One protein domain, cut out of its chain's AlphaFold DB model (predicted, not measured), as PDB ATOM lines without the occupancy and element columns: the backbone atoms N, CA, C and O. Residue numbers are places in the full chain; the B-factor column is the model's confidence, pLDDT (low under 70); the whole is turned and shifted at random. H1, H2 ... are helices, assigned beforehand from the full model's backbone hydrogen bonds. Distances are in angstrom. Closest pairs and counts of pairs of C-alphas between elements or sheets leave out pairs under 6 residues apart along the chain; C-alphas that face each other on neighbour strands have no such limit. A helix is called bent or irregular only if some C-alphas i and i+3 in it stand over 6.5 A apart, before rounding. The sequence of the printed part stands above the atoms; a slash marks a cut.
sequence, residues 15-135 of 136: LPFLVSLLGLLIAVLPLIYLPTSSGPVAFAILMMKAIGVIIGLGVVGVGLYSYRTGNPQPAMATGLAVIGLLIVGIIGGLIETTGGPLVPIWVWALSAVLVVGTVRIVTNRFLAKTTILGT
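AT A GLANCE: This is residues 15 to 135 of the 136 residues of an uncharacterized protein of halophilic archaeon DL31 (UniProt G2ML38). Four long helices zigzag back and forth: H1 and H2 lie side by side as one close pair, and H3 leaves the end of that pair at a slant, meeting it only near H3's first residues, like a narrow V. H4 folds back along H3 on the side away from H1 and H2, and its last residues, with those after it, stick out at one end as residues 128 to 135, while residues 38 to 44 stick out at the link from H1 to H2. The printed part has 121 residues with four named helices in the order H1, H2, H3, H4 and no named strand; the class is all helix. It is loose, with a radius of gyration of the C-alphas of 17.1 A, and elongated, spanning 61 by 31 by 18 A.

IN THESE COORDINATES: H1 runs from residue 15, with its C-alpha at (180.939, 234.317, 371.672), to residue 33, over 26.6 A. It has a kink of 27 degrees near residue 27 and is irregular, but only just: C-alphas 27 and 30 are 6.7 A apart. H2, the longest helix by residues, spans residues 40 to 69 over 44.0 A. H3 spans residues 73 to 97 over 35.7 A, beginning with C-alpha 73 at (179.308, 232.378, 362.261). H4 spans residues 105 to 133 over 43.0 A and ends with C-alpha 133 at (194.560, 224.975, 359.592).

HOW THE PARTS SIT: H3 is the hub, touching the three other helices. H1, H2 and H3 form an up-and-down bundle, each helix running against the one before it. H1 and H2 are a helical hairpin and touch at a shallow tilt of 13 degrees, opposite ways; their closest C-alphas, of Ala 27 and Val 53, are 4.0 A apart. H2 touches H3 with residues 59 to 66 alone, at a shallow tilt of 26 degrees, opposite ways, as a second hairpin; the closest C-alphas, of Gly 63 and Ala 75, are 5.2 A apart. H1 touches H3 with residues 15 to 22 alone, the same way, at a shallow tilt of 33 degrees, only just short of steep; the closest C-alphas, of Pro 16 and Ala 75, are 5.4 A apart. H3 and H4 are a third hairpin and touch at a shallow tilt of 32 degrees, opposite ways; their closest C-alphas, of Gly 84 and Val 115, are 5.8 A apart. H4 is apart from H1 and from H2. In H3 and H4 every O i to N i+4 pair is within hydrogen-bond range; in H1 it is 13 of 15 and in H2 25 of 26.

THE WHOLE: The two C-alphas farthest apart, of Gly 39 and Thr 135, are 62.7 A apart. The printed part has no cut; the link from H2 to H3 is tight, and those from H1 to H2 and from H3 to H4 are short. The mean pLDDT of the printed part is 88.3, and residues 130 to 135 are under 70.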
ATOM      1  N   LEU A  15     181.321 233.339 372.700       85.75
ATOM      2  CA  LEU A  15     180.939 234.317 371.672       85.75
ATOM      3  C   LEU A  15     179.409 234.422 371.478       85.75
ATOM      4  O   LEU A  15     178.893 235.538 371.540       85.75
ATOM      5  N   PRO A  16     178.651 233.316 371.312       85.81
ATOM      6  CA  PRO A  16     177.189 233.381 371.238       85.81
ATOM      7  C   PRO A  16     176.548 234.015 372.481       85.81
ATOM      8  O   PRO A  16     175.584 234.774 372.369       85.81
ATOM      9  N   PHE A  17     177.105 233.737 373.664       88.25
ATOM     10  CA  PHE A  17     176.649 234.334 374.916       88.25
ATOM     11  C   PHE A  17     176.885 235.850 374.944       88.25
ATOM     12  O   PHE A  17     175.954 236.602 375.221       88.25
ATOM     13  N   LEU A  18     178.087 236.309 374.583       90.25
ATOM     14  CA  LEU A  18     178.419 237.737 374.523       90.25
ATOM     15  C   LEU A  18     177.525 238.497 373.540       90.25
ATOM     16  O   LEU A  18     177.059 239.586 373.853       90.25
ATOM     17  N   VAL A  19     177.237 237.912 372.376       91.69
ATOM     18  CA  VAL A  19     176.337 238.520 371.384       91.69
ATOM     19  C   VAL A  19     174.907 238.594 371.911       91.69
ATOM     20  O   VAL A  19     174.229 239.597 371.707       91.69
ATOM     21  N   SER A  20     174.463 237.580 372.655       92.25
ATOM     22  CA  SER A  20     173.155 237.616 373.319       92.25
ATOM     23  C   SER A  20     173.095 238.726 374.372       92.25
ATOM     24  O   SER A  20     172.126 239.477 374.426       92.25
ATOM     25  N   LEU A  21     174.150 238.884 375.175       93.56
ATOM     26  CA  LEU A  21     174.237 239.958 376.164       93.56
ATOM     27  C   LEU A  21     174.254 241.343 375.501       93.56
ATOM     28  O   LEU A  21     173.577 242.260 375.964       93.56
ATOM     29  N   LEU A  22     174.973 241.480 374.385       92.62
ATOM     30  CA  LEU A  22     175.001 242.700 373.585       92.62
ATOM     31  C   LEU A  22     173.608 243.047 373.038       92.62
ATOM     32  O   LEU A  22     173.186 244.196 373.133       92.62
ATOM     33  N   GLY A  23     172.867 242.063 372.523       90.75
ATOM     34  CA  GLY A  23     171.489 242.263 372.066       90.75
ATOM     35  C   GLY A  23     170.552 242.718 373.184       90.75
ATOM     36  O   GLY A  23     169.758 243.638 372.986       90.75
ATOM     37  N   LEU A  24     170.690 242.138 374.379       94.62
ATOM     38  CA  LEU A  24     169.923 242.564 375.549       94.62
ATOM     39  C   LEU A  24     170.235 244.018 375.918       94.62
ATOM     40  O   LEU A  24     169.317 244.798 376.165       94.62
ATOM     41  N   LEU A  25     171.514 244.399 375.902       94.00
ATOM     42  CA  LEU A  25     171.931 245.771 376.172       94.00
ATOM     43  C   LEU A  25     171.304 246.750 375.165       94.00
ATOM     44  O   LEU A  25     170.722 247.751 375.575       94.00
ATOM     45  N   ILE A  26     171.337 246.433 373.867       92.00
ATOM     46  CA  ILE A  26     170.709 247.255 372.816       92.00
ATOM     47  C   ILE A  26     169.201 247.416 373.042       92.00
ATOM     48  O   ILE A  26     168.674 248.503 372.828       92.00
ATOM     49  N   ALA A  27     168.504 246.364 373.483       93.12
ATOM     50  CA  ALA A  27     167.067 246.440 373.744       93.12
ATOM     51  C   ALA A  27     166.738 247.316 374.963       93.12
ATOM     52  O   ALA A  27     165.741 248.037 374.962       93.12
ATOM     53  N   VAL A  28     167.563 247.246 376.010       94.50
ATOM     54  CA  VAL A  28     167.280 247.875 377.307       94.50
ATOM     55  C   VAL A  28     167.734 249.335 377.359       94.50
ATOM     56  O   VAL A  28     167.022 250.166 377.923       94.50
ATOM     57  N   LEU A  29     168.876 249.685 376.754       92.94
ATOM     58  CA  LEU A  29     169.427 251.047 376.817       92.94
ATOM     59  C   LEU A  29     168.427 252.136 376.378       92.94
ATOM     60  O   LEU A  29     168.247 253.096 377.130       92.94
ATOM     61  N   PRO A  30     167.710 252.012 375.245       88.06
ATOM     62  CA  PRO A  30     166.728 253.010 374.826       88.06
ATOM     63  C   PRO A  30     165.595 253.188 375.839       88.06
ATOM     64  O   PRO A  30     165.069 254.286 375.988       88.06
ATOM     65  N   LEU A  31     165.211 252.129 376.557       90.69
ATOM     66  CA  LEU A  31     164.131 252.192 377.543       90.69
ATOM     67  C   LEU A  31     164.527 253.008 378.775       90.69
ATOM     68  O   LEU A  31     163.673 253.702 379.327       90.69
ATOM     69  N   ILE A  32     165.804 252.945 379.158       93.38
ATOM     70  CA  ILE A  32     166.359 253.634 380.329       93.38
ATOM     71  C   ILE A  32     166.769 255.071 379.989       93.38
ATOM     72  O   ILE A  32     166.465 255.988 380.746       93.38
ATOM     73  N   TYR A  33     167.462 255.275 378.865       92.06
ATOM     74  CA  TYR A  33     168.135 256.545 378.571       92.06
ATOM     75  C   TYR A  33     167.316 257.520 377.720       92.06
ATOM     76  O   TYR A  33     167.589 258.718 377.763       92.06
ATOM     77  N   LEU A  34     166.314 257.062 376.956       88.56
ATOM     78  CA  LEU A  34     165.453 257.996 376.225       88.56
ATOM     79  C   LEU A  34     164.372 258.571 377.153       88.56
ATOM     80  O   LEU A  34     163.617 257.798 377.763       88.56
ATOM     81  N   PRO A  35     164.232 259.909 377.213       88.69
ATOM     82  CA  PRO A  35     163.315 260.567 378.132       88.69
ATOM     83  C   PRO A  35     161.859 260.226 377.813       88.69
ATOM     84  O   PRO A  35     161.493 259.916 376.679       88.69
ATOM     85  N   THR A  36     160.997 260.294 378.818       87.44
ATOM     86  CA  THR A  36     159.555 260.358 378.591       87.44
ATOM     87  C   THR A  36     159.190 261.766 378.128       87.44
ATOM     88  O   THR A  36     159.676 262.761 378.658       87.44
ATOM     89  N   SER A  37     158.357 261.854 377.099       88.06
ATOM     90  CA  SER A  37     157.893 263.116 376.522       88.06
ATOM     91  C   SER A  37     156.383 263.040 376.317       88.06
ATOM     92  O   SER A  37     155.823 261.944 376.251       88.06
ATOM     93  N   SER A  38     155.727 264.192 376.225       82.50
ATOM     94  CA  SER A  38     154.315 264.335 375.868       82.50
ATOM     95  C   SER A  38     154.184 265.084 374.534       82.50
ATOM     96  O   SER A  38     155.056 265.863 374.151       82.50
ATOM     97  N   GLY A  39     153.106 264.825 373.787       85.56
ATOM     98  CA  GLY A  39     152.865 265.446 372.477       85.56
ATOM     99  C   GLY A  39     153.560 264.738 371.299       85.56
ATOM    100  O   GLY A  39     153.965 263.584 371.424       85.56
ATOM    101  N   PRO A  40     153.697 265.395 370.130       84.75
ATOM    102  CA  PRO A  40     154.184 264.757 368.895       84.75
ATOM    103  C   PRO A  40     155.585 264.134 369.005       84.75
ATOM    104  O   PRO A  40     155.865 263.106 368.392       84.75
ATOM    105  N   VAL A  41     156.456 264.711 369.838       87.62
ATOM    106  CA  VAL A  41     157.818 264.206 370.085       87.62
ATOM    107  C   VAL A  41     157.799 262.876 370.853       87.62
ATOM    108  O   VAL A  41     158.668 262.027 370.645       87.62
ATOM    109  N   ALA A  42     156.770 262.635 371.674       90.12
ATOM    110  CA  ALA A  42     156.589 261.375 372.391       90.12
ATOM    111  C   ALA A  42     156.462 260.184 371.436       90.12
ATOM    112  O   ALA A  42     157.021 259.120 371.700       90.12
ATOM    113  N   PHE A  43     155.773 260.375 370.306       88.38
ATOM    114  CA  PHE A  43     155.623 259.340 369.288       88.38
ATOM    115  C   PHE A  43     156.975 258.960 368.670       88.38
ATOM    116  O   PHE A  43     157.296 257.776 368.583       88.38
ATOM    117  N   ALA A  44     157.804 259.948 368.317       87.38
ATOM    118  CA  ALA A  44     159.138 259.703 367.766       87.38
ATOM    119  C   ALA A  44     160.044 258.958 368.762       87.38
ATOM    120  O   ALA A  44     160.723 257.997 368.393       87.38
ATOM    121  N   ILE A  45     160.008 259.340 370.042       89.94
ATOM    122  CA  ILE A  45     160.773 258.653 371.091       89.94
ATOM    123  C   ILE A  45     160.268 257.220 371.300       89.94
ATOM    124  O   ILE A  45     161.077 256.300 371.420       89.94
ATOM    125  N   LEU A  46     158.949 257.006 371.317       91.38
ATOM    126  CA  LEU A  46     158.357 255.669 371.423       91.38
ATOM    127  C   LEU A  46     158.748 254.781 370.242       91.38
ATOM    128  O   LEU A  46     159.102 253.622 370.451       91.38
ATOM    129  N   MET A  47     158.746 255.322 369.023       92.19
ATOM    130  CA  MET A  47     159.225 254.607 367.841       92.19
ATOM    131  C   MET A  47     160.694 254.219 367.980       92.19
ATOM    132  O   MET A  47     161.044 253.066 367.737       92.19
ATOM    133  N   MET A  48     161.546 255.128 368.450       90.19
ATOM    134  CA  MET A  48     162.964 254.835 368.648       90.19
ATOM    135  C   MET A  48     163.195 253.770 369.733       90.19
ATOM    136  O   MET A  48     164.005 252.862 369.539       90.19
ATOM    137  N   LYS A  49     162.425 253.813 370.831       92.81
ATOM    138  CA  LYS A  49     162.403 252.754 371.855       92.81
ATOM    139  C   LYS A  49     161.988 251.408 371.258       92.81
ATOM    140  O   LYS A  49     162.685 250.417 371.458       92.81
ATOM    141  N   ALA A  50     160.891 251.375 370.501       93.31
ATOM    142  CA  ALA A  50     160.377 250.154 369.883       93.31
ATOM    143  C   ALA A  50     161.378 249.546 368.887       93.31
ATOM    144  O   ALA A  50     161.647 248.348 368.948       93.31
ATOM    145  N   ILE A  51     161.981 250.368 368.024       92.94
ATOM    146  CA  ILE A  51     163.009 249.932 367.070       92.94
ATOM    147  C   ILE A  51     164.211 249.342 367.814       92.94
ATOM    148  O   ILE A  51     164.665 248.253 367.467       92.94
ATOM    149  N   GLY A  52     164.693 250.014 368.865       91.38
ATOM    150  CA  GLY A  52     165.801 249.515 369.681       91.38
ATOM    151  C   GLY A  52     165.510 248.154 370.316       91.38
ATOM    152  O   GLY A  52     166.336 247.244 370.227       91.38
ATOM    153  N   VAL A  53     164.306 247.971 370.870       94.69
ATOM    154  CA  VAL A  53     163.856 246.679 371.419       94.69
ATOM    155  C   VAL A  53     163.810 245.599 370.339       94.69
ATOM    156  O   VAL A  53     164.348 244.513 370.549       94.69
ATOM    157  N   ILE A  54     163.218 245.885 369.176       96.00
ATOM    158  CA  ILE A  54     163.112 244.925 368.067       96.00
ATOM    159  C   ILE A  54     164.504 244.494 367.585       96.00
ATOM    160  O   ILE A  54     164.765 243.296 367.448       96.00
ATOM    161  N   ILE A  55     165.413 245.450 367.373       93.56
ATOM    162  CA  ILE A  55     166.791 245.167 366.953       93.56
ATOM    163  C   ILE A  55     167.508 244.337 368.019       93.56
ATOM    164  O   ILE A  55     168.098 243.305 367.696       93.56
ATOM    165  N   GLY A  56     167.434 244.752 369.285       92.94
ATOM    166  CA  GLY A  56     168.089 244.053 370.385       92.94
ATOM    167  C   GLY A  56     167.605 242.609 370.523       92.94
ATOM    168  O   GLY A  56     168.427 241.694 370.567       92.94
ATOM    169  N   LEU A  57     166.289 242.373 370.470       95.38
ATOM    170  CA  LEU A  57     165.714 241.022 370.472       95.38
ATOM    171  C   LEU A  57     166.160 240.189 369.265       95.38
ATOM    172  O   LEU A  57     166.453 239.003 369.422       95.38
ATOM    173  N   GLY A  58     166.273 240.798 368.082       94.12
ATOM    174  CA  GLY A  58     166.842 240.141 366.904       94.12
ATOM    175  C   GLY A  58     168.280 239.670 367.144       94.12
ATOM    176  O   GLY A  58     168.612 238.517 366.861       94.12
ATOM    177  N   VAL A  59     169.119 240.521 367.739       95.56
ATOM    178  CA  VAL A  59     170.509 240.185 368.093       95.56
ATOM    179  C   VAL A  59     170.566 239.067 369.143       95.56
ATOM    180  O   VAL A  59     171.337 238.118 368.971       95.56
ATOM    181  N   VAL A  60     169.714 239.114 370.179       95.00
ATOM    182  CA  VAL A  60     169.578 238.015 371.158       95.00
ATOM    183  C   VAL A  60     169.197 236.712 370.460       95.00
ATOM    184  O   VAL A  60     169.817 235.676 370.704       95.00
ATOM    185  N   GLY A  61     168.219 236.759 369.554       93.56
ATOM    186  CA  GLY A  61     167.776 235.605 368.777       93.56
ATOM    187  C   GLY A  61     168.913 234.963 367.983       93.56
ATOM    188  O   GLY A  61     169.069 233.741 368.021       93.56
ATOM    189  N   VAL A  62     169.762 235.767 367.333       93.81
ATOM    190  CA  VAL A  62     170.939 235.260 366.606       93.81
ATOM    191  C   VAL A  62     171.962 234.626 367.554       93.81
ATOM    192  O   VAL A  62     172.495 233.555 367.248       93.81
ATOM    193  N   GLY A  63     172.222 235.242 368.709       89.81
ATOM    194  CA  GLY A  63     173.111 234.682 369.728       89.81
ATOM    195  C   GLY A  63     172.616 233.329 370.252       89.81
ATOM    196  O   GLY A  63     173.372 232.356 370.275       89.81
ATOM    197  N   LEU A  64     171.322 233.219 370.569       92.06
ATOM    198  CA  LEU A  64     170.693 231.964 370.995       92.06
ATOM    199  C   LEU A  64     170.686 230.904 369.889       92.06
ATOM    200  O   LEU A  64     170.959 229.733 370.160       92.06
ATOM    201  N   TYR A  65     170.407 231.294 368.644       92.12
ATOM    202  CA  TYR A  65     170.477 230.397 367.490       92.12
ATOM    203  C   TYR A  65     171.887 229.825 367.320       92.12
ATOM    204  O   TYR A  65     172.062 228.612 367.193       92.12
ATOM    205  N   SER A  66     172.903 230.685 367.383       90.69
ATOM    206  CA  SER A  66     174.311 230.296 367.299       90.69
ATOM    207  C   SER A  66     174.725 229.382 368.459       90.69
ATOM    208  O   SER A  66     175.409 228.383 368.245       90.69
ATOM    209  N   TYR A  67     174.232 229.651 369.673       88.50
ATOM    210  CA  TYR A  67     174.454 228.799 370.843       88.50
ATOM    211  C   TYR A  67     173.841 227.402 370.672       88.50
ATOM    212  O   TYR A  67     174.483 226.403 370.997       88.50
ATOM    213  N   ARG A  68     172.603 227.322 370.161       90.19
ATOM    214  CA  ARG A  68     171.873 226.054 369.979       90.19
ATOM    215  C   ARG A  68     172.424 225.211 368.835       90.19
ATOM    216  O   ARG A  68     172.511 223.997 368.970       90.19
ATOM    217  N   THR A  69     172.780 225.842 367.721       89.69
ATOM    218  CA  THR A  69     173.295 225.146 366.529       89.69
ATOM    219  C   THR A  69     174.789 224.850 366.609       89.69
ATOM    220  O   THR A  69     175.305 224.088 365.798       89.69
ATOM    221  N   GLY A  70     175.503 225.465 367.558       85.25
ATOM    222  CA  GLY A  70     176.955 225.365 367.665       85.25
ATOM    223  C   GLY A  70     177.707 226.065 366.529       85.25
ATOM    224  O   GLY A  70     178.932 226.001 366.502       85.25
ATOM    225  N   ASN A  71     177.009 226.741 365.608       86.50
ATOM    226  CA  ASN A  71     177.620 227.505 364.529       86.50
ATOM    227  C   ASN A  71     177.904 228.940 365.013       86.50
ATOM    228  O   ASN A  71     176.951 229.708 365.164       86.50
ATOM    229  N   PRO A  72     179.170 229.347 365.239       84.50
ATOM    230  CA  PRO A  72     179.512 230.685 365.730       84.50
ATOM    231  C   PRO A  72     179.395 231.785 364.662       84.50
ATOM    232  O   PRO A  72     179.405 232.966 365.007       84.50
ATOM    233  N   GLN A  73     179.283 231.430 363.377       86.50
ATOM    234  CA  GLN A  73     179.308 232.378 362.261       86.50
ATOM    235  C   GLN A  73     178.225 233.469 362.349       86.50
ATOM    236  O   GLN A  73     178.574 234.642 362.188       86.50
ATOM    237  N   PRO A  74     176.945 233.157 362.640       88.12
ATOM    238  CA  PRO A  74     175.908 234.178 362.751       88.12
ATOM    239  C   PRO A  74     176.166 235.129 363.921       88.12
ATOM    240  O   PRO A  74     176.015 236.337 363.771       88.12
ATOM    241  N   ALA A  75     176.611 234.605 365.069       89.12
ATOM    242  CA  ALA A  75     176.943 235.427 366.229       89.12
ATOM    243  C   ALA A  75     178.123 236.360 365.929       89.12
ATOM    244  O   ALA A  75     178.043 237.555 366.204       89.12
ATOM    245  N   MET A  76     179.188 235.848 365.306       89.06
ATOM    246  CA  MET A  76     180.345 236.655 364.917       89.06
ATOM    247  C   MET A  76     179.960 237.782 363.955       89.06
ATOM    248  O   MET A  76     180.332 238.932 364.180       89.06
ATOM    249  N   ALA A  77     179.201 237.462 362.902       91.50
ATOM    250  CA  ALA A  77     178.761 238.450 361.924       91.50
ATOM    251  C   ALA A  77     177.891 239.528 362.584       91.50
ATOM    252  O   ALA A  77     178.174 240.717 362.456       91.50
ATOM    253  N   THR A  78     176.877 239.131 363.353       92.38
ATOM    254  CA  THR A  78     175.990 240.085 364.028       92.38
ATOM    255  C   THR A  78     176.742 240.946 365.038       92.38
ATOM    256  O   THR A  78     176.553 242.159 365.052       92.38
ATOM    257  N   GLY A  79     177.635 240.360 365.841       90.56
ATOM    258  CA  GLY A  79     178.445 241.108 366.803       90.56
ATOM    259  C   GLY A  79     179.313 242.173 366.132       90.56
ATOM    260  O   GLY A  79     179.292 243.331 366.543       90.56
ATOM    261  N   LEU A  80     180.021 241.813 365.057       92.69
ATOM    262  CA  LEU A  80     180.845 242.763 364.304       92.69
ATOM    263  C   LEU A  80     180.003 243.847 363.617       92.69
ATOM    264  O   LEU A  80     180.407 245.008 363.612       92.69
ATOM    265  N   ALA A  81     178.836 243.494 363.072       93.88
ATOM    266  CA  ALA A  81     177.927 244.461 362.461       93.88
ATOM    267  C   ALA A  81     177.409 245.472 363.482       93.88
ATOM    268  O   ALA A  81     177.459 246.671 363.222       93.88
ATOM    269  N   VAL A  82     176.983 245.010 364.659       93.31
ATOM    270  CA  VAL A  82     176.548 245.896 365.744       93.31
ATOM    271  C   VAL A  82     177.677 246.837 366.152       93.31
ATOM    272  O   VAL A  82     177.463 248.043 366.203       93.31
ATOM    273  N   ILE A  83     178.885 246.318 366.393       93.31
ATOM    274  CA  ILE A  83     180.034 247.149 366.783       93.31
ATOM    275  C   ILE A  83     180.350 248.185 365.696       93.31
ATOM    276  O   ILE A  83     180.512 249.364 366.003       93.31
ATOM    277  N   GLY A  84     180.396 247.773 364.427       92.88
ATOM    278  CA  GLY A  84     180.663 248.683 363.315       92.88
ATOM    279  C   GLY A  84     179.605 249.780 363.181       92.88
ATOM    280  O   GLY A  84     179.949 250.948 363.021       92.88
ATOM    281  N   LEU A  85     178.322 249.429 363.310       93.00
ATOM    282  CA  LEU A  85     177.224 250.398 363.264       93.00
ATOM    283  C   LEU A  85     177.247 251.350 364.464       93.00
ATOM    284  O   LEU A  85     176.982 252.536 364.289       93.00
ATOM    285  N   LEU A  86     177.608 250.867 365.657       92.31
ATOM    286  CA  LEU A  86     177.789 251.721 366.832       92.31
ATOM    287  C   LEU A  86     178.915 252.733 366.614       92.31
ATOM    288  O   LEU A  86     178.734 253.904 366.928       92.31
ATOM    289  N   ILE A  87     180.044 252.316 366.036       94.25
ATOM    290  CA  ILE A  87     181.153 253.224 365.710       94.25
ATOM    291  C   ILE A  87     180.692 254.303 364.724       94.25
ATOM    292  O   ILE A  87     180.916 255.485 364.975       94.25
ATOM    293  N   VAL A  88     180.008 253.917 363.640       93.69
ATOM    294  CA  VAL A  88     179.446 254.869 362.662       93.69
ATOM    295  C   VAL A  88     178.476 255.841 363.342       93.69
ATOM    296  O   VAL A  88     178.584 257.047 363.141       93.69
ATOM    297  N   GLY A  89     177.573 255.325 364.180       90.38
ATOM    298  CA  GLY A  89     176.615 256.110 364.958       90.38
ATOM    299  C   GLY A  89     177.284 257.137 365.867       90.38
ATOM    300  O   GLY A  89     176.934 258.312 365.827       90.38
ATOM    301  N   ILE A  90     178.274 256.706 366.651       91.50
ATOM    302  CA  ILE A  90     179.009 257.569 367.583       91.50
ATOM    303  C   ILE A  90     179.777 258.649 366.821       91.50
ATOM    304  O   ILE A  90     179.689 259.816 367.185       91.50
ATOM    305  N   ILE A  91     180.503 258.288 365.759       92.12
ATOM    306  CA  ILE A  91     181.297 259.251 364.983       92.12
ATOM    307  C   ILE A  91     180.388 260.272 364.297       92.12
ATOM    308  O   ILE A  91     180.614 261.471 364.436       92.12
ATOM    309  N   GLY A  92     179.353 259.820 363.586       88.94
ATOM    310  CA  GLY A  92     178.434 260.732 362.906       88.94
ATOM    311  C   GLY A  92     177.671 261.616 363.895       88.94
ATOM    312  O   GLY A  92     177.579 262.822 363.686       88.94
ATOM    313  N   GLY A  93     177.232 261.059 365.028       87.88
ATOM    314  CA  GLY A  93     176.588 261.834 366.087       87.88
ATOM    315  C   GLY A  93     177.527 262.864 366.723       87.88
ATOM    316  O   GLY A  93     177.107 263.986 366.995       87.88
ATOM    317  N   LEU A  94     178.809 262.537 366.914       91.38
ATOM    318  CA  LEU A  94     179.821 263.494 367.377       91.38
ATOM    319  C   LEU A  94     180.030 264.635 366.374       91.38
ATOM    320  O   LEU A  94     180.118 265.788 366.787       91.38
ATOM    321  N   ILE A  95     180.074 264.345 365.072       89.12
ATOM    322  CA  ILE A  95     180.199 265.374 364.025       89.12
ATOM    323  C   ILE A  95     179.025 266.360 364.089       89.12
ATOM    324  O   ILE A  95     179.240 267.571 364.078       89.12
ATOM    325  N   GLU A  96     177.795 265.861 364.210       87.56
ATOM    326  CA  GLU A  96     176.601 266.715 364.257       87.56
ATOM    327  C   GLU A  96     176.500 267.505 365.569       87.56
ATOM    328  O   GLU A  96     176.148 268.684 365.572       87.56
ATOM    329  N   THR A  97     176.846 266.883 366.699       88.31
ATOM    330  CA  THR A  97     176.732 267.517 368.025       88.31
ATOM    331  C   THR A  97     177.850 268.517 368.328       88.31
ATOM    332  O   THR A  97     177.669 269.378 369.186       88.31
ATOM    333  N   THR A  98     178.979 268.467 367.615       87.50
ATOM    334  CA  THR A  98     180.097 269.423 367.774       87.50
ATOM    335  C   THR A  98     179.955 270.691 366.923       87.50
ATOM    336  O   THR A  98     180.896 271.477 366.825       87.50
ATOM    337  N   GLY A  99     178.778 270.931 366.334       75.94
ATOM    338  CA  GLY A  99     178.514 272.095 365.479       75.94
ATOM    339  C   GLY A  99     178.911 271.890 364.014       75.94
ATOM    340  O   GLY A  99     178.941 272.855 363.250       75.94
ATOM    341  N   GLY A 100     179.222 270.652 363.616       76.12
ATOM    342  CA  GLY A 100     179.417 270.286 362.219       76.12
ATOM    343  C   GLY A 100     178.109 270.302 361.414       76.12
ATOM    344  O   GLY A 100     177.016 270.373 361.982       76.12
ATOM    345  N   PRO A 101     178.192 270.242 360.072       81.69
ATOM    346  CA  PRO A 101     177.008 270.123 359.231       81.69
ATOM    347  C   PRO A 101     176.277 268.807 359.519       81.69
ATOM    348  O   PRO A 101     176.913 267.781 359.764       81.69
ATOM    349  N   LEU A 102     174.942 268.834 359.429       87.62
ATOM    350  CA  LEU A 102     174.125 267.621 359.475       87.62
ATOM    351  C   LEU A 102     174.633 266.623 358.434       87.62
ATOM    352  O   LEU A 102     174.776 266.967 357.254       87.62
ATOM    353  N   VAL A 103     174.903 265.393 358.865       86.88
ATOM    354  CA  VAL A 103     175.414 264.356 357.978       86.88
ATOM    355  C   VAL A 103     174.262 263.923 357.066       86.88
ATOM    356  O   VAL A 103     173.222 263.468 357.554       86.88
ATOM    357  N   PRO A 104     174.395 264.045 355.732       90.94
ATOM    358  CA  PRO A 104     173.309 263.700 354.823       90.94
ATOM    359  C   PRO A 104     172.858 262.243 354.982       90.94
ATOM    360  O   PRO A 104     173.680 261.339 355.121       90.94
ATOM    361  N   ILE A 105     171.549 261.989 354.871       89.75
ATOM    362  CA  ILE A 105     170.963 260.653 355.094       89.75
ATOM    363  C   ILE A 105     171.582 259.549 354.218       89.75
ATOM    364  O   ILE A 105     171.701 258.399 354.638       89.75
ATOM    365  N   TRP A 106     172.037 259.892 353.010       92.69
ATOM    366  CA  TRP A 106     172.689 258.939 352.114       92.69
ATOM    367  C   TRP A 106     174.059 258.481 352.639       92.69
ATOM    368  O   TRP A 106     174.431 257.331 352.414       92.69
ATOM    369  N   VAL A 107     174.783 259.320 353.391       92.25
ATOM    370  CA  VAL A 107     176.065 258.954 354.022       92.25
ATOM    371  C   VAL A 107     175.835 257.901 355.102       92.25
ATOM    372  O   VAL A 107     176.567 256.912 355.170       92.25
ATOM    373  N   TRP A 108     174.779 258.063 355.902       91.12
ATOM    374  CA  TRP A 108     174.365 257.080 356.902       91.12
ATOM    375  C   TRP A 108     174.026 255.727 356.268       91.12
ATOM    376  O   TRP A 108     174.533 254.690 356.704       91.12
ATOM    377  N   ALA A 109     173.231 255.738 355.194       91.62
ATOM    378  CA  ALA A 109     172.868 254.528 354.461       91.62
ATOM    379  C   ALA A 109     174.095 253.827 353.851       91.62
ATOM    380  O   ALA A 109     174.267 252.620 354.040       91.62
ATOM    381  N   LEU A 110     174.981 254.570 353.176       95.62
ATOM    382  CA  LEU A 110     176.214 254.013 352.606       95.62
ATOM    383  C   LEU A 110     177.115 253.412 353.684       95.62
ATOM    384  O   LEU A 110     177.636 252.314 353.506       95.62
ATOM    385  N   SER A 111     177.256 254.092 354.821       92.88
ATOM    386  CA  SER A 111     178.072 253.609 355.938       92.88
ATOM    387  C   SER A 111     177.522 252.299 356.502       92.88
ATOM    388  O   SER A 111     178.283 251.358 356.725       92.88
ATOM    389  N   ALA A 112     176.200 252.186 356.658       90.19
ATOM    390  CA  ALA A 112     175.563 250.947 357.093       90.19
ATOM    391  C   ALA A 112     175.804 249.793 356.102       90.19
ATOM    392  O   ALA A 112     176.176 248.691 356.514       90.19
ATOM    393  N   VAL A 113     175.663 250.048 354.797       94.69
ATOM    394  CA  VAL A 113     175.943 249.052 353.748       94.69
ATOM    395  C   VAL A 113     177.410 248.616 353.783       94.69
ATOM    396  O   VAL A 113     177.692 247.416 353.728       94.69
ATOM    397  N   LEU A 114     178.343 249.559 353.934       94.06
ATOM    398  CA  LEU A 114     179.777 249.274 354.030       94.06
ATOM    399  C   LEU A 114     180.117 248.434 355.260       94.06
ATOM    400  O   LEU A 114     180.898 247.486 355.142       94.06
ATOM    401  N   VAL A 115     179.518 248.725 356.418       94.62
ATOM    402  CA  VAL A 115     179.695 247.912 357.628       94.62
ATOM    403  C   VAL A 115     179.229 246.482 357.369       94.62
ATOM    404  O   VAL A 115     180.007 245.546 357.553       94.62
ATOM    405  N   VAL A 116     178.001 246.294 356.877       91.06
ATOM    406  CA  VAL A 116     177.450 244.953 356.614       91.06
ATOM    407  C   VAL A 116     178.292 244.188 355.584       91.06
ATOM    408  O   VAL A 116     178.588 243.004 355.780       91.06
ATOM    409  N   GLY A 117     178.719 244.857 354.509       90.25
ATOM    410  CA  GLY A 117     179.582 244.269 353.483       90.25
ATOM    411  C   GLY A 117     180.942 243.844 354.040       90.25
ATOM    412  O   GLY A 117     181.362 242.700 353.848       90.25
ATOM    413  N   THR A 118     181.595 244.727 354.797       92.31
ATOM    414  CA  THR A 118     182.901 244.461 355.422       92.31
ATOM    415  C   THR A 118     182.813 243.295 356.396       92.31
ATOM    416  O   THR A 118     183.642 242.387 356.351       92.31
ATOM    417  N   VAL A 119     181.775 243.267 357.229       91.06
ATOM    418  CA  VAL A 119     181.526 242.181 358.181       91.06
ATOM    419  C   VAL A 119     181.412 240.840 357.469       91.06
ATOM    420  O   VAL A 119     182.096 239.896 357.861       91.06
ATOM    421  N   ARG A 120     180.620 240.747 356.392       88.75
ATOM    422  CA  ARG A 120     180.516 239.499 355.618       88.75
ATOM    423  C   ARG A 120     181.873 239.044 355.086       88.75
ATOM    424  O   ARG A 120     182.204 237.866 355.211       88.75
ATOM    425  N   ILE A 121     182.664 239.959 354.524       89.62
ATOM    426  CA  ILE A 121     184.003 239.643 354.002       89.62
ATOM    427  C   ILE A 121     184.906 239.126 355.126       89.62
ATOM    428  O   ILE A 121     185.560 238.093 354.968       89.62
ATOM    429  N   VAL A 122     184.926 239.819 356.264       88.12
ATOM    430  CA  VAL A 122     185.755 239.471 357.422       88.12
ATOM    431  C   VAL A 122     185.361 238.105 357.976       88.12
ATOM    432  O   VAL A 122     186.220 237.232 358.104       88.12
ATOM    433  N   THR A 123     184.074 237.874 358.238       86.44
ATOM    434  CA  THR A 123     183.584 236.590 358.749       86.44
ATOM    435  C   THR A 123     183.922 235.438 357.797       86.44
ATOM    436  O   THR A 123     184.413 234.404 358.248       86.44
ATOM    437  N   ASN A 124     183.751 235.621 356.482       85.75
ATOM    438  CA  ASN A 124     184.094 234.595 355.493       85.75
ATOM    439  C   ASN A 124     185.599 234.277 355.477       85.75
ATOM    440  O   ASN A 124     185.982 233.108 355.413       85.75
ATOM    441  N   ARG A 125     186.462 235.299 355.576       84.75
ATOM    442  CA  ARG A 125     187.923 235.111 355.622       84.75
ATOM    443  C   ARG A 125     188.376 234.369 356.877       84.75
ATOM    444  O   ARG A 125     189.247 233.508 356.783       84.75
ATOM    445  N   PHE A 126     187.795 234.686 358.034       80.19
ATOM    446  CA  PHE A 126     188.125 233.996 359.281       80.19
ATOM    447  C   PHE A 126     187.798 232.505 359.203       80.19
ATOM    448  O   PHE A 126     188.647 231.686 359.547       80.19
ATOM    449  N   LEU A 127     186.627 232.152 358.670       72.00
ATOM    450  CA  LEU A 127     186.217 230.755 358.526       72.00
ATOM    451  C   LEU A 127     187.093 229.982 357.539       72.00
ATOM    452  O   LEU A 127     187.535 228.883 357.863       72.00
ATOM    453  N   ALA A 128     187.414 230.577 356.385       73.12
ATOM    454  CA  ALA A 128     188.310 229.957 355.409       73.12
ATOM    455  C   ALA A 128     189.684 229.630 356.021       73.12
ATOM    456  O   ALA A 128     190.239 228.557 355.786       73.12
ATOM    457  N   LYS A 129     190.217 230.529 356.859       70.38
ATOM    458  CA  LYS A 129     191.504 230.325 357.535       70.38
ATOM    459  C   LYS A 129     191.446 229.194 358.570       70.38
ATOM    460  O   LYS A 129     192.412 228.446 358.698       70.38
ATOM    461  N   THR A 130     190.330 229.046 359.289       61.25
ATOM    462  CA  THR A 130     190.141 227.960 360.267       61.25
ATOM    463  C   THR A 130     190.019 226.592 359.595       61.25
ATOM    464  O   THR A 130     190.558 225.622 360.119       61.25
ATOM    465  N   THR A 131     189.378 226.503 358.425       62.31
ATOM    466  CA  THR A 131     189.271 225.244 357.669       62.31
ATOM    467  C   THR A 131     190.636 224.736 357.199       62.31
ATOM    468  O   THR A 131     190.918 223.555 357.355       62.31
ATOM    469  N   ILE A 132     191.504 225.618 356.690       63.72
ATOM    470  CA  ILE A 132     192.826 225.234 356.157       63.72
ATOM    471  C   ILE A 132     193.772 224.742 357.266       63.72
ATOM    472  O   ILE A 132     194.527 223.795 357.063       63.72
ATOM    473  N   LEU A 133     193.722 225.360 358.449       61.16
ATOM    474  CA  LEU A 133     194.560 224.975 359.592       61.16
ATOM    475  C   LEU A 133     194.094 223.691 360.293       61.16
ATOM    476  O   LEU A 133     194.864 223.122 361.053       61.16
ATOM    477  N   GLY A 134     192.850 223.254 360.077       51.28
ATOM    478  CA  GLY A 134     192.319 222.011 360.649       51.28
ATOM    479  C   GLY A 134     192.556 220.762 359.793       51.28
ATOM    480  O   GLY A 134     192.282 219.659 360.255       51.28
ATOM    481  N   THR A 135     193.018 220.929 358.550       54.25
ATOM    482  CA  THR A 135     193.311 219.837 357.601       54.25
ATOM    483  C   THR A 135     194.800 219.493 357.486       54.25
ATOM    484  O   THR A 135     195.141 218.570 356.749       54.25
TER     485      THR A 135